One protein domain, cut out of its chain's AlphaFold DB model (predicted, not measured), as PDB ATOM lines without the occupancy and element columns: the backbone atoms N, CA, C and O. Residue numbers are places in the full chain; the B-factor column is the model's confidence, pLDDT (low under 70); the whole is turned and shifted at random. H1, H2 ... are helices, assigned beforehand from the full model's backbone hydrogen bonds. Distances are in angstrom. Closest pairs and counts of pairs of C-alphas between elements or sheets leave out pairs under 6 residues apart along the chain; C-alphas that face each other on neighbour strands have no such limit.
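What this domain is: This is residues 142 to 200 of the 210 residues of the protein "Adenylyltransferase/cytidyltransferase family protein" of Halomonas sp. Y2R2 (UniProt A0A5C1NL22). Three short helices, H1, H2 and H3, run back and forth side by side, their centres making a triangle with H2 between the other two in the contacts, and the longest helix, H4, crosses one end of the three. H4 runs across the end where H1 stops, H2 starts and H3 stops, and its last turns carry the model out to Gly 200 at one end of the longest axis. The printed part has 59 residues with four named helices in the order H1, H2, H3, H4 and no named strand, in the class all helix. It is compact, with a radius of gyration of the C-alphas of 11.0 A, and elongated, spanning 34 by 21 by 17 A.

How they stand to each other: H1, residues 142 to 149, and H2, residues 154 to 166, form a helical hairpin. They touch, with C-alphas 148 and 157 the closest at 5.0 A, and run opposite ways at a shallow tilt of 34 degrees, only just short of steep. H2 and H3, residues 172 to 181, form a second helical hairpin. They touch, with the C-alphas of Lys 158 and Arg 179 the closest at 4.9 A, and run opposite ways at a shallow tilt of 7 degrees. H1 and H3 are apart. H4, residues 185 to 199, touches H1, with the C-alphas of Phe 149 and His 191 the closest at 5.0 A, and their lines are about perpendicular at 74 degrees. H3 and H4 are close but not clearly touching: their closest C-alphas, of Phe 181 and Phe 187, are 6.4 A apart, and their lines are about perpendicular at 82 degrees. H2 and H4 are near each other, with 5 pairs of C-alphas within 10 A. The helix packing is mostly aligned, but only just, with 2 of 3 pairs at a shallow tilt. In H1, H2, H3 and H4 every O i to N i+4 pair is within hydrogen-bond range.

Where its parts are: H1 begins at C-alpha 142, (107.533, 136.499, 136.110), and is 10.7 A long from first to last C-alpha. H2 measures 18.7 A from C-alpha 154, (100.910, 146.423, 150.437), to C-alpha 166. H3 measures 14.2 A from C-alpha 172 to C-alpha 181. H4 measures 21.5 A and ends at C-alpha 199, (118.773, 144.157, 150.220).

The domain as a whole: The two C-alphas farthest apart, those of Pro 173 and Gly 200, are 34.9 A apart. The printed part has no cut, and the links H1 to H2, H2 to H3 and H3 to H4 are tight. The mean pLDDT of the printed part is 94.8; residues 198 to 200 are under 70.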
ATOM      1  N   THR A 142     106.404 136.013 135.301       92.75
ATOM      2  CA  THR A 142     107.533 136.499 136.110       92.75
ATOM      3  C   THR A 142     107.461 138.011 136.356       92.75
ATOM      4  O   THR A 142     107.424 138.386 137.525       92.75
ATOM      5  N   PRO A 143     107.319 138.885 135.336       94.31
ATOM      6  CA  PRO A 143     107.128 140.321 135.555       94.31
ATOM      7  C   PRO A 143     105.934 140.674 136.450       94.31
ATOM      8  O   PRO A 143     106.015 141.623 137.226       94.31
ATOM      9  N   ILE A 144     104.842 139.901 136.375       96.38
ATOM     10  CA  ILE A 144     103.663 140.097 137.231       96.38
ATOM     11  C   ILE A 144     104.034 139.845 138.696       96.38
ATOM     12  O   ILE A 144     103.811 140.712 139.539       96.38
ATOM     13  N   ARG A 145     104.645 138.690 139.003       97.50
ATOM     14  CA  ARG A 145     105.074 138.360 140.371       97.50
ATOM     15  C   ARG A 145     106.118 139.340 140.893       97.50
ATOM     16  O   ARG A 145     105.990 139.783 142.029       97.50
ATOM     17  N   THR A 146     107.105 139.704 140.072       95.44
ATOM     18  CA  THR A 146     108.129 140.687 140.447       95.44
ATOM     19  C   THR A 146     107.471 142.003 140.832       95.44
ATOM     20  O   THR A 146     107.632 142.430 141.965       95.44
ATOM     21  N   SER A 147     106.643 142.586 139.958       95.75
ATOM     22  CA  SER A 147     105.953 143.850 140.248       95.75
ATOM     23  C   SER A 147     105.055 143.782 141.486       95.75
ATOM     24  O   SER A 147     104.838 144.807 142.128       95.75
ATOM     25  N   TYR A 148     104.500 142.608 141.792       97.81
ATOM     26  CA  TYR A 148     103.591 142.413 142.913       97.81
ATOM     27  C   TYR A 148     104.329 142.292 144.253       97.81
ATOM     28  O   TYR A 148     104.030 143.030 145.188       97.81
ATOM     29  N   PHE A 149     105.324 141.406 144.345       97.31
ATOM     30  CA  PHE A 149     106.051 141.152 145.593       97.31
ATOM     31  C   PHE A 149     107.185 142.144 145.858       97.31
ATOM     32  O   PHE A 149     107.584 142.289 147.011       97.31
ATOM     33  N   SER A 150     107.700 142.841 144.837       94.19
ATOM     34  CA  SER A 150     108.750 143.855 145.007       94.19
ATOM     35  C   SER A 150     108.212 145.266 145.283       94.19
ATOM     36  O   SER A 150     108.995 146.213 145.348       94.19
ATOM     37  N   ALA A 151     106.893 145.446 145.376       95.38
ATOM     38  CA  ALA A 151     106.287 146.747 145.644       95.38
ATOM     39  C   ALA A 151     106.625 147.225 147.062       95.38
ATOM     40  O   ALA A 151     106.613 146.430 147.983       95.38
ATOM     41  N   SER A 152     106.879 148.516 147.277       93.94
ATOM     42  CA  SER A 152     107.381 149.026 148.571       93.94
ATOM     43  C   SER A 152     106.421 148.874 149.757       93.94
ATOM     44  O   SER A 152     106.839 148.947 150.908       93.94
ATOM     45  N   THR A 153     105.126 148.727 149.486       96.75
ATOM     46  CA  THR A 153     104.072 148.576 150.491       96.75
ATOM     47  C   THR A 153     102.968 147.679 149.942       96.75
ATOM     48  O   THR A 153     102.819 147.530 148.727       96.75
ATOM     49  N   HIS A 154     102.112 147.166 150.825       97.69
ATOM     50  CA  HIS A 154     100.910 146.423 150.437       97.69
ATOM     51  C   HIS A 154      99.995 147.259 149.525       97.69
ATOM     52  O   HIS A 154      99.502 146.773 148.509       97.69
ATOM     53  N   GLY A 155      99.823 148.553 149.829       98.31
ATOM     54  CA  GLY A 155      99.064 149.477 148.981       98.31
ATOM     55  C   GLY A 155      99.679 149.642 147.587       98.31
ATOM     56  O   GLY A 155      98.958 149.627 146.589       98.31
ATOM     57  N   ALA A 156     101.010 149.718 147.500       98.00
ATOM     58  CA  ALA A 156     101.718 149.758 146.222       98.00
ATOM     59  C   ALA A 156     101.570 148.444 145.434       98.00
ATOM     60  O   ALA A 156     101.408 148.488 144.216       98.00
ATOM     61  N   ALA A 157     101.547 147.289 146.108       98.19
ATOM     62  CA  ALA A 157     101.296 145.997 145.469       98.19
ATOM     63  C   ALA A 157      99.894 145.948 144.839       98.19
ATOM     64  O   ALA A 157      99.745 145.582 143.672       98.19
ATOM     65  N   LYS A 158      98.865 146.408 145.565       98.69
ATOM     66  CA  LYS A 158      97.493 146.510 145.035       98.69
ATOM     67  C   LYS A 158      97.403 147.455 143.836       98.69
ATOM     68  O   LYS A 158      96.750 147.126 142.844       98.69
ATOM     69  N   ALA A 159      98.073 148.606 143.906       98.38
ATOM     70  CA  ALA A 159      98.127 149.564 142.803       98.38
ATOM     71  C   ALA A 159      98.826 148.975 141.564       98.38
ATOM     72  O   ALA A 159      98.357 149.172 140.442       98.38
ATOM     73  N   ALA A 160      99.897 148.199 141.756       98.06
ATOM     74  CA  ALA A 160     100.571 147.491 140.672       98.06
ATOM     75  C   ALA A 160      99.641 146.479 139.983       98.06
ATOM     76  O   ALA A 160      99.559 146.466 138.755       98.06
ATOM     77  N   ILE A 161      98.879 145.688 140.747       98.50
ATOM     78  CA  ILE A 161      97.881 144.763 140.184       98.50
ATOM     79  C   ILE A 161      96.798 145.505 139.401       98.50
ATOM     80  O   ILE A 161      96.472 145.095 138.287       98.50
ATOM     81  N   ALA A 162      96.280 146.618 139.930       98.25
ATOM     82  CA  ALA A 162      95.301 147.438 139.218       98.25
ATOM     83  C   ALA A 162      95.860 147.936 137.872       98.25
ATOM     84  O   ALA A 162      95.207 147.795 136.839       98.25
ATOM     85  N   ALA A 163      97.105 148.424 137.853       97.88
ATOM     86  CA  ALA A 163      97.761 148.868 136.626       97.88
ATOM     87  C   ALA A 163      97.971 147.724 135.613       97.88
ATOM     88  O   ALA A 163      97.773 147.918 134.413       97.88
ATOM     89  N   LEU A 164      98.355 146.527 136.074       97.31
ATOM     90  CA  LEU A 164      98.511 145.339 135.224       97.31
ATOM     91  C   LEU A 164      97.170 144.872 134.639       97.31
ATOM     92  O   LEU A 164      97.112 144.466 133.477       97.31
ATOM     93  N   ASN A 165      96.085 144.965 135.410       97.44
ATOM     94  CA  ASN A 165      94.739 144.671 134.931       97.44
ATOM     95  C   ASN A 165      94.281 145.668 133.856       97.44
ATOM     96  O   ASN A 165      93.857 145.235 132.788       97.44
ATOM     97  N   THR A 166      94.468 146.979 134.062       97.25
ATOM     98  CA  THR A 166      94.164 148.004 133.042       97.25
ATOM     99  C   THR A 166      94.958 147.800 131.750       97.25
ATOM    100  O   THR A 166      94.445 148.045 130.662       97.25
ATOM    101  N   LYS A 167      96.195 147.298 131.843       96.12
ATOM    102  CA  LYS A 167      97.028 146.943 130.680       96.12
ATOM    103  C   LYS A 167      96.613 145.637 129.993       96.12
ATOM    104  O   LYS A 167      97.294 145.202 129.068       96.12
ATOM    105  N   GLY A 168      95.550 144.976 130.451       95.62
ATOM    106  CA  GLY A 168      95.090 143.713 129.884       95.62
ATOM    107  C   GLY A 168      96.018 142.534 130.181       95.62
ATOM    108  O   GLY A 168      95.960 141.532 129.472       95.62
ATOM    109  N   MET A 169      96.860 142.603 131.217       96.31
ATOM    110  CA  MET A 169      97.728 141.479 131.595       96.31
ATOM    111  C   MET A 169      97.003 140.457 132.476       96.31
ATOM    112  O   MET A 169      97.288 139.264 132.390       96.31
ATOM    113  N   LEU A 170      96.049 140.902 133.294       97.69
ATOM    114  CA  LEU A 170      95.291 140.064 134.225       97.69
ATOM    115  C   LEU A 170      93.787 140.121 133.925       97.69
ATOM    116  O   LEU A 170      93.289 141.213 133.634       97.69
ATOM    117  N   PRO A 171      93.052 139.004 134.059       98.25
ATOM    118  CA  PRO A 171      91.597 139.033 134.123       98.25
ATOM    119  C   PRO A 171      91.130 139.832 135.344       98.25
ATOM    120  O   PRO A 171      91.790 139.799 136.385       98.25
ATOM    121  N   GLY A 172      89.978 140.502 135.238       98.50
ATOM    122  CA  GLY A 172      89.376 141.261 136.346       98.50
ATOM    123  C   GLY A 172      89.259 140.444 137.642       98.50
ATOM    124  O   GLY A 172      89.869 140.835 138.634       98.50
ATOM    125  N   PRO A 173      88.624 139.255 137.620       98.69
ATOM    126  CA  PRO A 173      88.472 138.425 138.818       98.69
ATOM    127  C   PRO A 173      89.798 138.021 139.477       98.69
ATOM    128  O   PRO A 173      89.892 137.949 140.699       98.69
ATOM    129  N   VAL A 174      90.854 137.790 138.687       98.75
ATOM    130  CA  VAL A 174      92.182 137.470 139.235       98.75
ATOM    131  C   VAL A 174      92.839 138.708 139.832       98.75
ATOM    132  O   VAL A 174      93.479 138.619 140.875       98.75
ATOM    133  N   ALA A 175      92.693 139.870 139.195       98.75
ATOM    134  CA  ALA A 175      93.199 141.122 139.740       98.75
ATOM    135  C   ALA A 175      92.519 141.470 141.072       98.75
ATOM    136  O   ALA A 175      93.194 141.896 142.007       98.75
ATOM    137  N   ASP A 176      91.213 141.239 141.179       98.69
ATOM    138  CA  ASP A 176      90.457 141.398 142.421       98.69
ATOM    139  C   ASP A 176      91.007 140.467 143.506       98.69
ATOM    140  O   ASP A 176      91.469 140.946 144.540       98.69
ATOM    141  N   TRP A 177      91.103 139.168 143.203       98.69
ATOM    142  CA  TRP A 177      91.649 138.166 144.119       98.69
ATOM    143  C   TRP A 177      93.066 138.514 144.597       98.69
ATOM    144  O   TRP A 177      93.376 138.403 145.781       98.69
ATOM    145  N   LEU A 178      93.944 138.963 143.693       98.75
ATOM    146  CA  LEU A 178      95.315 139.341 144.040       98.75
ATOM    147  C   LEU A 178      95.350 140.577 144.943       98.75
ATOM    148  O   LEU A 178      96.156 140.625 145.864       98.75
ATOM    149  N   ARG A 179      94.477 141.567 144.733       98.62
ATOM    150  CA  ARG A 179      94.411 142.732 145.630       98.62
ATOM    151  C   ARG A 179      93.939 142.345 147.030       98.62
ATOM    152  O   ARG A 179      94.452 142.922 147.984       98.62
ATOM    153  N   ASP A 180      93.045 141.370 147.153       98.50
ATOM    154  CA  ASP A 180      92.610 140.847 148.453       98.50
ATOM    155  C   ASP A 180      93.718 140.018 149.115       98.50
ATOM    156  O   ASP A 180      94.019 140.181 150.298       98.50
ATOM    157  N   PHE A 181      94.411 139.181 148.336       98.62
ATOM    158  CA  PHE A 181      95.550 138.403 148.823       98.62
ATOM    159  C   PHE A 181      96.664 139.293 149.385       98.62
ATOM    160  O   PHE A 181      97.358 138.862 150.304       98.62
ATOM    161  N   ALA A 182      96.816 140.528 148.895       98.44
ATOM    162  CA  ALA A 182      97.796 141.491 149.398       98.44
ATOM    163  C   ALA A 182      97.596 141.859 150.881       98.44
ATOM    164  O   ALA A 182      98.522 142.370 151.503       98.44
ATOM    165  N   ASP A 183      96.428 141.593 151.469       98.12
ATOM    166  CA  ASP A 183      96.173 141.803 152.903       98.12
ATOM    167  C   ASP A 183      96.407 140.545 153.753       98.12
ATOM    168  O   ASP A 183      96.292 140.579 154.978       98.12
ATOM    169  N   SER A 184      96.726 139.415 153.121       98.31
ATOM    170  CA  SER A 184      96.898 138.140 153.813       98.31
ATOM    171  C   SER A 184      98.246 138.027 154.529       98.31
ATOM    172  O   SER A 184      99.256 138.612 154.133       98.31
ATOM    173  N   HIS A 185      98.291 137.166 155.548       98.19
ATOM    174  CA  HIS A 185      99.539 136.782 156.210       98.19
ATOM    175  C   HIS A 185     100.549 136.146 155.235       98.19
ATOM    176  O   HIS A 185     101.747 136.425 155.306       98.19
ATOM    177  N   ASP A 186     100.076 135.312 154.303       98.31
ATOM    178  CA  ASP A 186     100.932 134.661 153.307       98.31
ATOM    179  C   ASP A 186     101.598 135.672 152.370       98.31
ATOM    180  O   ASP A 186     102.783 135.526 152.056       98.31
ATOM    181  N   PHE A 187     100.871 136.720 151.971       98.44
ATOM    182  CA  PHE A 187     101.463 137.822 151.224       98.44
ATOM    183  C   PHE A 187     102.513 138.554 152.053       98.44
ATOM    184  O   PHE A 187     103.624 138.710 151.561       98.44
ATOM    185  N   SER A 188     102.217 138.940 153.302       98.06
ATOM    186  CA  SER A 188     103.189 139.617 154.178       98.06
ATOM    187  C   SER A 188     104.504 138.843 154.279       98.06
ATOM    188  O   SER A 188     105.584 139.421 154.171       98.06
ATOM    189  N   ARG A 189     104.417 137.516 154.437       97.81
ATOM    190  CA  ARG A 189     105.583 136.632 154.519       97.81
ATOM    191  C   ARG A 189     106.393 136.623 153.220       97.81
ATOM    192  O   ARG A 189     107.605 136.815 153.263       97.81
ATOM    193  N   LEU A 190     105.740 136.409 152.075       97.44
ATOM    194  CA  LEU A 190     106.403 136.383 150.764       97.44
ATOM    195  C   LEU A 190     106.978 137.754 150.391       97.44
ATOM    196  O   LEU A 190     108.090 137.857 149.887       97.44
ATOM    197  N   HIS A 191     106.241 138.821 150.673       96.81
ATOM    198  CA  HIS A 191     106.681 140.186 150.442       96.81
ATOM    199  C   HIS A 191     107.932 140.514 151.273       96.81
ATOM    200  O   HIS A 191     108.908 141.032 150.733       96.81
ATOM    201  N   HIS A 192     107.963 140.123 152.551       95.62
ATOM    202  CA  HIS A 192     109.156 140.253 153.389       95.62
ATOM    203  C   HIS A 192     110.355 139.471 152.826       95.62
ATOM    204  O   HIS A 192     111.459 140.008 152.751       95.62
ATOM    205  N   GLU A 193     110.140 138.232 152.371       94.56
ATOM    206  CA  GLU A 193     111.170 137.421 151.708       94.56
ATOM    207  C   GLU A 193     111.751 138.137 150.471       94.56
ATOM    208  O   GLU A 193     112.971 138.230 150.327       94.56
ATOM    209  N   ALA A 194     110.898 138.719 149.620       93.44
ATOM    210  CA  ALA A 194     111.322 139.487 148.444       93.44
ATOM    211  C   ALA A 194     112.134 140.742 148.808       93.44
ATOM    212  O   ALA A 194     113.128 141.058 148.146       93.44
ATOM    213  N   MET A 195     111.749 141.452 149.873       89.81
ATOM    214  CA  MET A 195     112.493 142.623 150.354       89.81
ATOM    215  C   MET A 195     113.881 142.234 150.876       89.81
ATOM    216  O   MET A 195     114.861 142.922 150.611       89.81
ATOM    217  N   MET A 196     114.013 141.088 151.544       88.00
ATOM    218  CA  MET A 196     115.318 140.622 152.025       88.00
ATOM    219  C   MET A 196     116.243 140.171 150.887       88.00
ATOM    220  O   MET A 196     117.449 140.417 150.942       88.00
ATOM    221  N   GLN A 197     115.694 139.576 149.823       83.12
ATOM    222  CA  GLN A 197     116.472 139.187 148.637       83.12
ATOM    223  C   GLN A 197     116.995 140.388 147.833       83.12
ATOM    224  O   GLN A 197     118.022 140.268 147.171       83.12
ATOM    225  N   THR A 198     116.328 141.544 147.901       68.31
ATOM    226  CA  THR A 198     116.755 142.774 147.207       68.31
ATOM    227  C   THR A 198     117.770 143.608 147.999       68.31
ATOM    228  O   THR A 198     118.502 144.388 147.397       68.31
ATOM    229  N   ILE A 199     117.852 143.427 149.324       59.88
ATOM    230  CA  ILE A 199     118.773 144.157 150.220       59.88
ATOM    231  C   ILE A 199     120.079 143.370 150.483       59.88
ATOM    232  O   ILE A 199     121.093 143.954 150.865       59.88
ATOM    233  N   GLY A 200     120.090 142.050 150.265       45.66
ATOM    234  CA  GLY A 200     121.286 141.211 150.417       45.66
ATOM    235  C   GLY A 200     122.309 141.370 149.276       45.66
ATOM    236  O   GLY A 200     121.939 141.756 148.167       45.66
TER     237      GLY A 200